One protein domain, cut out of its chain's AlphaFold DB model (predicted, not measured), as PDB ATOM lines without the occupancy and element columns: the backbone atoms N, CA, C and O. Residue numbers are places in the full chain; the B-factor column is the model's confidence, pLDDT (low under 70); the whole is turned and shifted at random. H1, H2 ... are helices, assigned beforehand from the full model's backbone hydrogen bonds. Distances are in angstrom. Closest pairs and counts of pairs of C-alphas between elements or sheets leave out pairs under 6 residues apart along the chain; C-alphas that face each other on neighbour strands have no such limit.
ATOM      1  N   LYS A   2       1.728 -33.808 -22.044       70.00
ATOM      2  CA  LYS A   2       2.302 -35.155 -21.795       70.00
ATOM      3  C   LYS A   2       3.819 -35.272 -22.038       70.00
ATOM      4  O   LYS A   2       4.505 -35.956 -21.294       70.00
ATOM      5  N   GLU A   3       4.340 -34.568 -23.038       73.88
ATOM      6  CA  GLU A   3       5.760 -34.622 -23.421       73.88
ATOM      7  C   GLU A   3       6.704 -34.042 -22.354       73.88
ATOM      8  O   GLU A   3       7.762 -34.603 -22.089       73.88
ATOM      9  N   THR A   4       6.309 -32.952 -21.689       69.25
ATOM     10  CA  THR A   4       7.105 -32.333 -20.616       69.25
ATOM     11  C   THR A   4       7.172 -33.227 -19.379       69.25
ATOM     12  O   THR A   4       8.246 -33.396 -18.817       69.25
ATOM     13  N   ALA A   5       6.048 -33.841 -18.994       72.25
ATOM     14  CA  ALA A   5       6.002 -34.775 -17.869       72.25
ATOM     15  C   ALA A   5       6.885 -36.009 -18.121       72.25
ATOM     16  O   ALA A   5       7.659 -36.390 -17.252       72.25
ATOM     17  N   MET A   6       6.840 -36.564 -19.338       78.19
ATOM     18  CA  MET A   6       7.681 -37.699 -19.731       78.19
ATOM     19  C   MET A   6       9.176 -37.364 -19.686       78.19
ATOM     20  O   MET A   6       9.971 -38.181 -19.230       78.19
ATOM     21  N   ARG A   7       9.566 -36.157 -20.124       76.38
ATOM     22  CA  ARG A   7      10.961 -35.698 -20.018       76.38
ATOM     23  C   ARG A   7      11.410 -35.547 -18.568       76.38
ATOM     24  O   ARG A   7      12.527 -35.935 -18.247       76.38
ATOM     25  N   ILE A   8      10.560 -34.986 -17.708       76.62
ATOM     26  CA  ILE A   8      10.859 -34.829 -16.279       76.62
ATOM     27  C   ILE A   8      11.067 -36.205 -15.637       76.62
ATOM     28  O   ILE A   8      12.089 -36.434 -15.000       76.62
ATOM     29  N   GLU A   9      10.166 -37.151 -15.896       81.19
ATOM     30  CA  GLU A   9      10.263 -38.513 -15.369       81.19
ATOM     31  C   GLU A   9      11.516 -39.253 -15.871       81.19
ATOM     32  O   GLU A   9      12.210 -39.896 -15.082       81.19
ATOM     33  N   SER A  10      11.870 -39.123 -17.158       76.50
ATOM     34  CA  SER A  10      13.109 -39.719 -17.679       76.50
ATOM     35  C   SER A  10      14.358 -39.120 -17.030       76.50
ATOM     36  O   SER A  10      15.275 -39.858 -16.673       76.50
ATOM     37  N   VAL A  11      14.371 -37.798 -16.820       82.00
ATOM     38  CA  VAL A  11      15.474 -37.099 -16.144       82.00
ATOM     39  C   VAL A  11      15.613 -37.585 -14.705       82.00
ATOM     40  O   VAL A  11      16.726 -37.862 -14.266       82.00
ATOM     41  N   HIS A  12      14.500 -37.760 -13.991       83.50
ATOM     42  CA  HIS A  12      14.496 -38.337 -12.647       83.50
ATOM     43  C   HIS A  12      15.097 -39.739 -12.608       83.50
ATOM     44  O   HIS A  12      15.942 -40.016 -11.760       83.50
ATOM     45  N   ILE A  13      14.699 -40.620 -13.528       82.38
ATOM     46  CA  ILE A  13      15.207 -41.998 -13.589       82.38
ATOM     47  C   ILE A  13      16.717 -42.016 -13.849       82.38
ATOM     48  O   ILE A  13      17.449 -42.764 -13.193       82.38
ATOM     49  N   ASP A  14      17.194 -41.211 -14.797       82.81
ATOM     50  CA  ASP A  14      18.615 -41.138 -15.132       82.81
ATOM     51  C   ASP A  14      19.434 -40.525 -13.990       82.81
ATOM     52  O   ASP A  14      20.504 -41.039 -13.650       82.81
ATOM     53  N   ALA A  15      18.901 -39.497 -13.331       79.81
ATOM     54  CA  ALA A  15      19.533 -38.867 -12.185       79.81
ATOM     55  C   ALA A  15      19.591 -39.797 -10.959       79.81
ATOM     56  O   ALA A  15      20.645 -39.926 -10.339       79.81
ATOM     57  N   GLU A  16      18.520 -40.528 -10.637       81.88
ATOM     58  CA  GLU A  16      18.521 -41.526  -9.553       81.88
ATOM     59  C   GLU A  16      19.519 -42.664  -9.823       81.88
ATOM     60  O   GLU A  16      20.239 -43.117  -8.924       81.88
ATOM     61  N   ARG A  17      19.649 -43.095 -11.084       81.69
ATOM     62  CA  ARG A  17      20.681 -44.062 -11.487       81.69
ATOM     63  C   ARG A  17      22.086 -43.497 -11.312       81.69
ATOM     64  O   ARG A  17      22.952 -44.213 -10.808       81.69
ATOM     65  N   ALA A  18      22.312 -42.246 -11.705       79.06
ATOM     66  CA  ALA A  18      23.592 -41.570 -11.530       79.06
ATOM     67  C   ALA A  18      23.940 -41.392 -10.044       79.06
ATOM     68  O   ALA A  18      25.057 -41.710  -9.657       79.06
ATOM     69  N   MET A  19      22.984 -41.025  -9.187       74.81
ATOM     70  CA  MET A  19      23.188 -40.936  -7.734       74.81
ATOM     71  C   MET A  19      23.457 -42.294  -7.071       74.81
ATOM     72  O   MET A  19      24.130 -42.363  -6.045       74.81
ATOM     73  N   THR A  20      22.921 -43.384  -7.623       76.06
ATOM     74  CA  THR A  20      23.120 -44.737  -7.075       76.06
ATOM     75  C   THR A  20      24.447 -45.354  -7.527       76.06
ATOM     76  O   THR A  20      25.079 -46.087  -6.771       76.06
ATOM     77  N   ARG A  21      24.875 -45.084  -8.769       67.94
ATOM     78  CA  ARG A  21      26.087 -45.668  -9.380       67.94
ATOM     79  C   ARG A  21      27.318 -44.772  -9.273       67.94
ATOM     80  O   ARG A  21      28.438 -45.273  -9.280       67.94
ATOM     81  N   GLY A  22      27.112 -43.465  -9.205       60.22
ATOM     82  CA  GLY A  22      28.132 -42.426  -9.206       60.22
ATOM     83  C   GLY A  22      28.709 -42.141  -7.830       60.22
ATOM     84  O   GLY A  22      28.944 -40.979  -7.533       60.22
ATOM     85  N   GLY A  23      28.955 -43.179  -7.016       63.16
ATOM     86  CA  GLY A  23      29.730 -43.045  -5.777       63.16
ATOM     87  C   GLY A  23      31.112 -42.408  -6.015       63.16
ATOM     88  O   GLY A  23      31.400 -41.921  -7.103       63.16
ATOM     89  N   ALA A  24      31.997 -42.435  -5.010       57.28
ATOM     90  CA  ALA A  24      33.276 -41.695  -4.936       57.28
ATOM     91  C   ALA A  24      34.158 -41.595  -6.216       57.28
ATOM     92  O   ALA A  24      35.037 -40.742  -6.284       57.28
ATOM     93  N   THR A  25      33.940 -42.431  -7.232       62.00
ATOM     94  CA  THR A  25      34.536 -42.392  -8.572       62.00
ATOM     95  C   THR A  25      34.106 -41.225  -9.479       62.00
ATOM     96  O   THR A  25      34.914 -40.835 -10.319       62.00
ATOM     97  N   HIS A  26      32.903 -40.638  -9.353       70.88
ATOM     98  CA  HIS A  26      32.461 -39.527 -10.228       70.88
ATOM     99  C   HIS A  26      31.617 -38.449  -9.506       70.88
ATOM    100  O   HIS A  26      30.450 -38.246  -9.849       70.88
ATOM    101  N   PRO A  27      32.203 -37.679  -8.568       71.81
ATOM    102  CA  PRO A  27      31.469 -36.707  -7.743       71.81
ATOM    103  C   PRO A  27      30.734 -35.621  -8.546       71.81
ATOM    104  O   PRO A  27      29.657 -35.183  -8.152       71.81
ATOM    105  N   TYR A  28      31.266 -35.214  -9.702       83.69
ATOM    106  CA  TYR A  28      30.602 -34.232 -10.567       83.69
ATOM    107  C   TYR A  28      29.368 -34.797 -11.279       83.69
ATOM    108  O   TYR A  28      28.410 -34.067 -11.493       83.69
ATOM    109  N   ALA A  29      29.356 -36.090 -11.620       83.69
ATOM    110  CA  ALA A  29      28.189 -36.706 -12.250       83.69
ATOM    111  C   ALA A  29      27.005 -36.771 -11.276       83.69
ATOM    112  O   ALA A  29      25.859 -36.575 -11.673       83.69
ATOM    113  N   GLU A  30      27.288 -37.003  -9.993       86.00
ATOM    114  CA  GLU A  30      26.274 -36.959  -8.945       86.00
ATOM    115  C   GLU A  30      25.735 -35.536  -8.729       86.00
ATOM    116  O   GLU A  30      24.523 -35.355  -8.649       86.00
ATOM    117  N   ILE A  31      26.604 -34.518  -8.712       89.44
ATOM    118  CA  ILE A  31      26.191 -33.105  -8.620       89.44
ATOM    119  C   ILE A  31      25.265 -32.724  -9.781       89.44
ATOM    120  O   ILE A  31      24.217 -32.119  -9.558       89.44
ATOM    121  N   GLU A  32      25.605 -33.118 -11.009       90.25
ATOM    122  CA  GLU A  32      24.774 -32.822 -12.179       90.25
ATOM    123  C   GLU A  32      23.438 -33.579 -12.158       90.25
ATOM    124  O   GLU A  32      22.404 -33.020 -12.526       90.25
ATOM    125  N   ALA A  33      23.415 -34.811 -11.644       90.62
ATOM    126  CA  ALA A  33      22.175 -35.547 -11.414       90.62
ATOM    127  C   ALA A  33      21.269 -34.845 -10.387       90.62
ATOM    128  O   ALA A  33      20.076 -34.652 -10.635       90.62
ATOM    129  N   ILE A  34      21.839 -34.403  -9.261       91.75
ATOM    130  CA  ILE A  34      21.110 -33.644  -8.236       91.75
ATOM    131  C   ILE A  34      20.590 -32.326  -8.821       91.75
ATOM    132  O   ILE A  34      19.438 -31.966  -8.581       91.75
ATOM    133  N   ARG A  35      21.390 -31.626  -9.636       93.44
ATOM    134  CA  ARG A  35      20.983 -30.384 -10.313       93.44
ATOM    135  C   ARG A  35      19.800 -30.598 -11.247       93.44
ATOM    136  O   ARG A  35      18.880 -29.777 -11.257       93.44
ATOM    137  N   ALA A  36      19.803 -31.690 -12.005       92.00
ATOM    138  CA  ALA A  36      18.714 -32.022 -12.913       92.00
ATOM    139  C   ALA A  36      17.394 -32.246 -12.153       92.00
ATOM    140  O   ALA A  36      16.376 -31.655 -12.516       92.00
ATOM    141  N   ILE A  37      17.430 -33.006 -11.051       92.06
ATOM    142  CA  ILE A  37      16.264 -33.223 -10.175       92.06
ATOM    143  C   ILE A  37      15.811 -31.912  -9.532       92.06
ATOM    144  O   ILE A  37      14.642 -31.549  -9.631       92.06
ATOM    145  N   ALA A  38      16.734 -31.166  -8.921       92.81
ATOM    146  CA  ALA A  38      16.424 -29.912  -8.241       92.81
ATOM    147  C   ALA A  38      15.765 -28.896  -9.184       92.81
ATOM    148  O   ALA A  38      14.834 -28.196  -8.792       92.81
ATOM    149  N   THR A  39      16.213 -28.847 -10.440       93.12
ATOM    150  CA  THR A  39      15.619 -27.997 -11.478       93.12
ATOM    151  C   THR A  39      14.227 -28.487 -11.869       93.12
ATOM    152  O   THR A  39      13.299 -27.684 -11.951       93.12
ATOM    153  N   ALA A  40      14.058 -29.796 -12.080       90.88
ATOM    154  CA  ALA A  40      12.774 -30.388 -12.450       90.88
ATOM    155  C   ALA A  40      11.703 -30.199 -11.362       90.88
ATOM    156  O   ALA A  40      10.542 -29.941 -11.674       90.88
ATOM    157  N   GLU A  41      12.100 -30.282 -10.093       90.00
ATOM    158  CA  GLU A  41      11.215 -30.123  -8.935       90.00
ATOM    159  C   GLU A  41      11.103 -28.677  -8.436       90.00
ATOM    160  O   GLU A  41      10.317 -28.400  -7.534       90.00
ATOM    161  N   SER A  42      11.876 -27.741  -8.999       92.56
ATOM    162  CA  SER A  42      12.013 -26.378  -8.459       92.56
ATOM    163  C   SER A  42      12.419 -26.359  -6.972       92.56
ATOM    164  O   SER A  42      11.950 -25.525  -6.196       92.56
ATOM    165  N   SER A  43      13.308 -27.277  -6.571       95.19
ATOM    166  CA  SER A  43      13.784 -27.425  -5.193       95.19
ATOM    167  C   SER A  43      14.717 -26.276  -4.809       95.19
ATOM    168  O   SER A  43      15.930 -26.308  -5.041       95.19
ATOM    169  N   LEU A  44      14.143 -25.244  -4.191       95.62
ATOM    170  CA  LEU A  44      14.877 -24.073  -3.716       95.62
ATOM    171  C   LEU A  44      16.072 -24.411  -2.797       95.62
ATOM    172  O   LEU A  44      17.147 -23.844  -3.027       95.62
ATOM    173  N   PRO A  45      15.969 -25.304  -1.786       95.81
ATOM    174  CA  PRO A  45      17.117 -25.618  -0.936       95.81
ATOM    175  C   PRO A  45      18.247 -26.302  -1.701       95.81
ATOM    176  O   PRO A  45      19.406 -25.929  -1.518       95.81
ATOM    177  N   ALA A  46      17.941 -27.241  -2.599       95.31
ATOM    178  CA  ALA A  46      18.968 -27.924  -3.379       95.31
ATOM    179  C   ALA A  46      19.671 -26.967  -4.349       95.31
ATOM    180  O   ALA A  46      20.899 -26.950  -4.407       95.31
ATOM    181  N   LEU A  47      18.917 -26.109  -5.043       96.00
ATOM    182  CA  LEU A  47      19.488 -25.089  -5.930       96.00
ATOM    183  C   LEU A  47      20.369 -24.087  -5.168       96.00
ATOM    184  O   LEU A  47      21.408 -23.671  -5.677       96.00
ATOM    185  N   SER A  48      19.998 -23.745  -3.931       95.69
ATOM    186  CA  SER A  48      20.784 -22.845  -3.075       95.69
ATOM    187  C   SER A  48      22.119 -23.464  -2.655       95.69
ATOM    188  O   SER A  48      23.148 -22.794  -2.695       95.69
ATOM    189  N   VAL A  49      22.126 -24.753  -2.296       95.12
ATOM    190  CA  VAL A  49      23.366 -25.493  -2.002       95.12
ATOM    191  C   VAL A  49      24.234 -25.603  -3.254       95.12
ATOM    192  O   VAL A  49      25.418 -25.283  -3.198       95.12
ATOM    193  N   LEU A  50      23.655 -25.993  -4.393       94.62
ATOM    194  CA  LEU A  50      24.387 -26.154  -5.653       94.62
ATOM    195  C   LEU A  50      25.073 -24.858  -6.101       94.62
ATOM    196  O   LEU A  50      26.219 -24.907  -6.530       94.62
ATOM    197  N   ALA A  51      24.433 -23.699  -5.924       94.62
ATOM    198  CA  ALA A  51      25.048 -22.409  -6.243       94.62
ATOM    199  C   ALA A  51      26.311 -22.121  -5.404       94.62
ATOM    200  O   ALA A  51      27.295 -21.584  -5.915       94.62
ATOM    201  N   LEU A  52      26.309 -22.496  -4.121       92.94
ATOM    202  CA  LEU A  52      27.482 -22.358  -3.250       92.94
ATOM    203  C   LEU A  52      28.594 -23.339  -3.635       92.94
ATOM    204  O   LEU A  52      29.770 -22.971  -3.631       92.94
ATOM    205  N   VAL A  53      28.216 -24.561  -4.012       91.31
ATOM    206  CA  VAL A  53      29.138 -25.586  -4.513       91.31
ATOM    207  C   VAL A  53      29.794 -25.148  -5.821       91.31
ATOM    208  O   VAL A  53      31.014 -25.237  -5.944       91.31
ATOM    209  N   ASP A  54      29.028 -24.595  -6.762       91.69
ATOM    210  CA  ASP A  54      29.552 -24.056  -8.022       91.69
ATOM    211  C   ASP A  54      30.572 -22.943  -7.767       91.69
ATOM    212  O   ASP A  54      31.652 -22.925  -8.364       91.69
ATOM    213  N   ALA A  55      30.271 -22.044  -6.825       90.94
ATOM    214  CA  ALA A  55      31.190 -20.986  -6.429       90.94
ATOM    215  C   ALA A  55      32.490 -21.541  -5.817       90.94
ATOM    216  O   ALA A  55      33.564 -21.002  -6.082       90.94
ATOM    217  N   ALA A  56      32.417 -22.604  -5.015       88.19
ATOM    218  CA  ALA A  56      33.582 -23.264  -4.421       88.19
ATOM    219  C   ALA A  56      34.454 -23.963  -5.472       88.19
ATOM    220  O   ALA A  56      35.669 -23.752  -5.527       88.19
ATOM    221  N   ILE A  57      33.824 -24.707  -6.384       87.69
ATOM    222  CA  ILE A  57      34.500 -25.359  -7.511       87.69
ATOM    223  C   ILE A  57      35.204 -24.316  -8.386       87.69
ATOM    224  O   ILE A  57      36.352 -24.530  -8.784       87.69
ATOM    225  N   ALA A  58      34.561 -23.174  -8.648       89.81
ATOM    226  CA  ALA A  58      35.152 -22.073  -9.409       89.81
ATOM    227  C   ALA A  58      36.386 -21.458  -8.718       89.81
ATOM    228  O   ALA A  58      37.296 -20.994  -9.404       89.81
ATOM    229  N   ARG A  59      36.459 -21.501  -7.379       88.56
ATOM    230  CA  ARG A  59      37.651 -21.121  -6.594       88.56
ATOM    231  C   ARG A  59      38.719 -22.221  -6.527       88.56
ATOM    232  O   ARG A  59      39.802 -21.987  -5.999       88.56
ATOM    233  N   GLY A  60      38.447 -23.404  -7.076       86.56
ATOM    234  CA  GLY A  60      39.345 -24.559  -7.035       86.56
ATOM    235  C   GLY A  60      39.251 -25.382  -5.749       86.56
ATOM    236  O   GLY A  60      40.043 -26.308  -5.566       86.56
ATOM    237  N   GLU A  61      38.280 -25.097  -4.879       85.44
ATOM    238  CA  GLU A  61      38.032 -25.862  -3.658       85.44
ATOM    239  C   GLU A  61      37.380 -27.200  -4.034       85.44
ATOM    240  O   GLU A  61      36.331 -27.246  -4.677       85.44
ATOM    241  N   ARG A  62      38.024 -28.316  -3.673       77.12
ATOM    242  CA  ARG A  62      37.544 -29.675  -3.999       77.12
ATOM    243  C   ARG A  62      37.591 -30.659  -2.834       77.12
ATOM    244  O   ARG A  62      37.074 -31.766  -2.969       77.12
ATOM    245  N   ALA A  63      38.206 -30.271  -1.715       72.12
ATOM    246  CA  ALA A  63      38.455 -31.157  -0.577       72.12
ATOM    247  C   ALA A  63      37.163 -31.737   0.020       72.12
ATOM    248  O   ALA A  63      37.160 -32.885   0.454       72.12
ATOM    249  N   SER A  64      36.057 -30.992  -0.053       80.19
ATOM    250  CA  SER A  64      34.788 -31.368   0.576       80.19
ATOM    251  C   SER A  64      33.689 -31.727  -0.430       80.19
ATOM    252  O   SER A  64      32.515 -31.738  -0.072       80.19
ATOM    253  N   LEU A  65      34.043 -32.077  -1.680       81.31
ATOM    254  CA  LEU A  65      33.070 -32.470  -2.715       81.31
ATOM    255  C   LEU A  65      32.107 -33.559  -2.226       81.31
ATOM    256  O   LEU A  65      30.914 -33.470  -2.478       81.31
ATOM    257  N   GLN A  66      32.593 -34.556  -1.484       82.50
ATOM    258  CA  GLN A  66      31.741 -35.620  -0.948       82.50
ATOM    259  C   GLN A  66      30.702 -35.091   0.056       82.50
ATOM    260  O   GLN A  66      29.535 -35.479   0.001       82.50
ATOM    261  N   GLU A  67      31.105 -34.195   0.957       85.06
ATOM    262  CA  GLU A  67      30.217 -33.601   1.961       85.06
ATOM    263  C   GLU A  67      29.201 -32.649   1.327       85.06
ATOM    264  O   GLU A  67      28.029 -32.636   1.704       85.06
ATOM    265  N   TRP A  68      29.633 -31.875   0.332       86.44
ATOM    266  CA  TRP A  68      28.768 -30.978  -0.425       86.44
ATOM    267  C   TRP A  68      27.726 -31.743  -1.231       86.44
ATOM    268  O   TRP A  68      26.548 -31.390  -1.201       86.44
ATOM    269  N   THR A  69      28.137 -32.821  -1.897       87.94
ATOM    270  CA  THR A  69      27.228 -33.697  -2.634       87.94
ATOM    271  C   THR A  69      26.232 -34.374  -1.690       87.94
ATOM    272  O   THR A  69      25.038 -34.415  -1.988       87.94
ATOM    273  N   ALA A  70      26.673 -34.824  -0.508       89.00
ATOM    274  CA  ALA A  70      25.775 -35.371   0.508       89.00
ATOM    275  C   ALA A  70      24.744 -34.335   0.992       89.00
ATOM    276  O   ALA A  70      23.560 -34.652   1.107       89.00
ATOM    277  N   LEU A  71      25.167 -33.087   1.219       92.31
ATOM    278  CA  LEU A  71      24.269 -32.004   1.621       92.31
ATOM    279  C   LEU A  71      23.268 -31.638   0.513       92.31
ATOM    280  O   LEU A  71      22.093 -31.424   0.800       92.31
ATOM    281  N   ALA A  72      23.704 -31.596  -0.748       91.81
ATOM    282  CA  ALA A  72      22.831 -31.329  -1.890       91.81
ATOM    283  C   ALA A  72      21.793 -32.450  -2.090       91.81
ATOM    284  O   ALA A  72      20.625 -32.173  -2.362       91.81
ATOM    285  N   ARG A  73      22.194 -33.713  -1.888       91.00
ATOM    286  CA  ARG A  73      21.293 -34.875  -1.910       91.00
ATOM    287  C   ARG A  73      20.232 -34.784  -0.812       91.00
ATOM    288  O   ARG A  73      19.063 -35.057  -1.074       91.00
ATOM    289  N   ASP A  74      20.629 -34.404   0.399       93.50
ATOM    290  CA  ASP A  74      19.702 -34.219   1.519       93.50
ATOM    291  C   ASP A  74      18.714 -33.073   1.246       93.50
ATOM    292  O   ASP A  74      17.505 -33.242   1.390       93.50
ATOM    293  N   ALA A  75      19.207 -31.949   0.718       93.56
ATOM    294  CA  ALA A  75      18.377 -30.816   0.320       93.56
ATOM    295  C   ALA A  75      17.324 -31.191  -0.737       93.56
ATOM    296  O   ALA A  75      16.176 -30.759  -0.635       93.56
ATOM    297  N   VAL A  76      17.676 -32.029  -1.722       92.38
ATOM    298  CA  VAL A  76      16.713 -32.508  -2.729       92.38
ATOM    299  C   VAL A  76      15.653 -33.430  -2.108       92.38
ATOM    300  O   VAL A  76      14.496 -33.389  -2.506       92.38
ATOM    301  N   ARG A  77      16.009 -34.218  -1.083       91.25
ATOM    302  CA  ARG A  77      15.104 -35.180  -0.421       91.25
ATOM    303  C   ARG A  77      14.299 -34.597   0.740       91.25
ATOM    304  O   ARG A  77      13.388 -35.263   1.229       91.25
ATOM    305  N   CYS A  78      14.590 -33.373   1.181       93.19
ATOM    306  CA  CYS A  78      13.973 -32.794   2.378       93.19
ATOM    307  C   CYS A  78      12.467 -32.490   2.241       93.19
ATOM    308  O   CYS A  78      11.810 -32.183   3.237       93.19
ATOM    309  N   GLY A  79      11.916 -32.545   1.020       88.88
ATOM    310  CA  GLY A  79      10.486 -32.374   0.739       88.88
ATOM    311  C   GLY A  79       9.941 -30.959   0.973       88.88
ATOM    312  O   GLY A  79       8.731 -30.750   0.910       88.88
ATOM    313  N   ARG A  80      10.808 -29.977   1.252       91.12
ATOM    314  CA  ARG A  80      10.447 -28.576   1.508       91.12
ATOM    315  C   ARG A  80      11.131 -27.660   0.500       91.12
ATOM    316  O   ARG A  80      12.277 -27.886   0.146       91.12
ATOM    317  N   SER A  81      10.430 -26.621   0.050       93.00
ATOM    318  CA  SER A  81      10.949 -25.635  -0.919       93.00
ATOM    319  C   SER A  81      10.723 -24.183  -0.484       93.00
ATOM    320  O   SER A  81      10.763 -23.266  -1.299       93.00
ATOM    321  N   ASP A  82      10.472 -23.954   0.805       94.69
ATOM    322  CA  ASP A  82      10.327 -22.611   1.360       94.69
ATOM    323  C   ASP A  82      11.688 -21.921   1.581       94.69
ATOM    324  O   ASP A  82      12.738 -22.559   1.707       94.69
ATOM    325  N   VAL A  83      11.656 -20.588   1.649       94.44
ATOM    326  CA  VAL A  83      12.853 -19.742   1.785       94.44
ATOM    327  C   VAL A  83      13.630 -20.042   3.070       94.44
ATOM    328  O   VAL A  83      14.858 -20.034   3.042       94.44
ATOM    329  N   ALA A  84      12.950 -20.333   4.183       95.50
ATOM    330  CA  ALA A  84      13.622 -20.588   5.455       95.50
ATOM    331  C   ALA A  84      14.417 -21.901   5.405       95.50
ATOM    332  O   ALA A  84      15.574 -21.941   5.830       95.50
ATOM    333  N   THR A  85      13.843 -22.951   4.812       95.00
ATOM    334  CA  THR A  85      14.554 -24.213   4.566       95.00
ATOM    335  C   THR A  85      15.768 -23.995   3.659       95.00
ATOM    336  O   THR A  85      16.859 -24.484   3.957       95.00
ATOM    337  N   ALA A  86      15.621 -23.213   2.586       94.56
ATOM    338  CA  ALA A  86      16.729 -22.912   1.685       94.56
ATOM    339  C   ALA A  86      17.876 -22.161   2.375       94.56
ATOM    340  O   ALA A  86      19.041 -22.523   2.208       94.56
ATOM    341  N   GLN A  87      17.555 -21.171   3.212       95.38
ATOM    342  CA  GLN A  87      18.546 -20.447   4.009       95.38
ATOM    343  C   GLN A  87      19.271 -21.358   5.005       95.38
ATOM    344  O   GLN A  87      20.484 -21.233   5.164       95.38
ATOM    345  N   ALA A  88      18.563 -22.295   5.643       95.38
ATOM    346  CA  ALA A  88      19.173 -23.246   6.569       95.38
ATOM    347  C   ALA A  88      20.207 -24.144   5.867       95.38
ATOM    348  O   ALA A  88      21.330 -24.287   6.354       95.38
ATOM    349  N   TYR A  89      19.864 -24.696   4.700       95.00
ATOM    350  CA  TYR A  89      20.798 -25.492   3.898       95.00
ATOM    351  C   TYR A  89      21.970 -24.662   3.361       95.00
ATOM    352  O   TYR A  89      23.110 -25.127   3.399       95.00
ATOM    353  N   ALA A  90      21.724 -23.426   2.917       92.44
ATOM    354  CA  ALA A  90      22.778 -22.519   2.472       92.44
ATOM    355  C   ALA A  90      23.775 -22.212   3.603       92.44
ATOM    356  O   ALA A  90      24.979 -22.369   3.419       92.44
ATOM    357  N   ALA A  91      23.287 -21.874   4.801       91.81
ATOM    358  CA  ALA A  91      24.135 -21.645   5.971       91.81
ATOM    359  C   ALA A  91      24.942 -22.901   6.345       91.81
ATOM    360  O   ALA A  91      26.147 -22.826   6.586       91.81
ATOM    361  N   ALA A  92      24.298 -24.070   6.327       89.62
ATOM    362  CA  ALA A  92      24.943 -25.355   6.578       89.62
ATOM    363  C   ALA A  92      26.040 -25.680   5.544       89.62
ATOM    364  O   ALA A  92      27.058 -26.281   5.900       89.62
ATOM    365  N   CYS A  93      25.851 -25.284   4.283       87.25
ATOM    366  CA  CYS A  93      26.838 -25.423   3.217       87.25
ATOM    367  C   CYS A  93      28.016 -24.464   3.431       87.25
ATOM    368  O   CYS A  93      29.162 -24.904   3.438       87.25
ATOM    369  N   SER A  94      27.748 -23.184   3.706       83.38
ATOM    370  CA  SER A  94      28.787 -22.177   3.948       83.38
ATOM    371  C   SER A  94      29.691 -22.511   5.139       83.38
ATOM    372  O   SER A  94      30.898 -22.337   5.035       83.38
ATOM    373  N   VAL A  95      29.145 -23.041   6.242       81.06
ATOM    374  CA  VAL A  95      29.956 -23.472   7.401       81.06
ATOM    375  C   VAL A  95      30.909 -24.612   7.033       81.06
ATOM    376  O   VAL A  95      32.047 -24.619   7.486       81.06
ATOM    377  N   ARG A  96      30.468 -25.555   6.190       75.25
ATOM    378  CA  ARG A  96      31.307 -26.667   5.710       75.25
ATOM    379  C   ARG A  96      32.308 -26.240   4.635       75.25
ATOM    380  O   ARG A  96      33.323 -26.896   4.461       75.25
ATOM    381  N   LEU A  97      32.008 -25.166   3.902       66.88
ATOM    382  CA  LEU A  97      32.886 -24.576   2.888       66.88
ATOM    383  C   LEU A  97      34.014 -23.728   3.480       66.88
ATOM    384  O   LEU A  97      35.073 -23.629   2.877       66.88
ATOM    385  N   ALA A  98      33.783 -23.093   4.626       68.06
ATOM    386  CA  ALA A  98      34.760 -22.224   5.280       68.06
ATOM    387  C   ALA A  98      35.786 -22.979   6.155       68.06
ATOM    388  O   ALA A  98      36.563 -22.325   6.852       68.06
ATOM    389  N   GLY A  99      35.739 -24.319   6.163       55.44
ATOM    390  CA  GLY A  99      36.622 -25.202   6.935       55.44
ATOM    391  C   GLY A  99      37.939 -25.500   6.237       55.44
ATOM    392  O   GLY A  99      37.904 -25.805   5.026       55.44
TER     393      GLY A  99
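Overview. This is residues 2 to 99 of the 99 residues of an uncharacterized protein of Sphingomonas sp. ABOLH (UniProt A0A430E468). Helices H2 to H5 make an up-and-down bundle, each running against the one before, with H3 and H4 between H2 and H5; H1, the longest helix, packs on H2 alone. The printed part has 98 residues with five named helices and no named strand, class all helix. It is compact, radius of gyration of the C-alphas 13.3 A, spans 45 by 33 by 20 A.

Along the chain. H1, residues 2 to 21, begins with C-alpha 2 at (2.302, -35.155, -21.795) and is 28.8 A long. H2, residues 27 to 41, measures 21.3 A; H3, 44 to 58, 21.2 A; H4, 65 to 77, 18.3 A; H5, 83 to 97, 20.6 A, ending at (32.886, -24.576, 2.888).

Arrangement. H1 and H2 form a hairpin, closest C-alphas Ala 15 and Ala 33, 4.3 A. H3 touches H5, closest C-alphas Pro 45 and Ala 86, 3.8 A. H2 and H5 are apart. In H1 to H5 every O i to N i+4 pair is within hydrogen-bond range.

Size, cuts and confidence. The farthest C-alphas, Lys 2 and Gly 99, are 45.9 A apart. The printed part has no cut and no long link; pLDDT is under 70 at residues 4, 21 to 25 and 97 to 99.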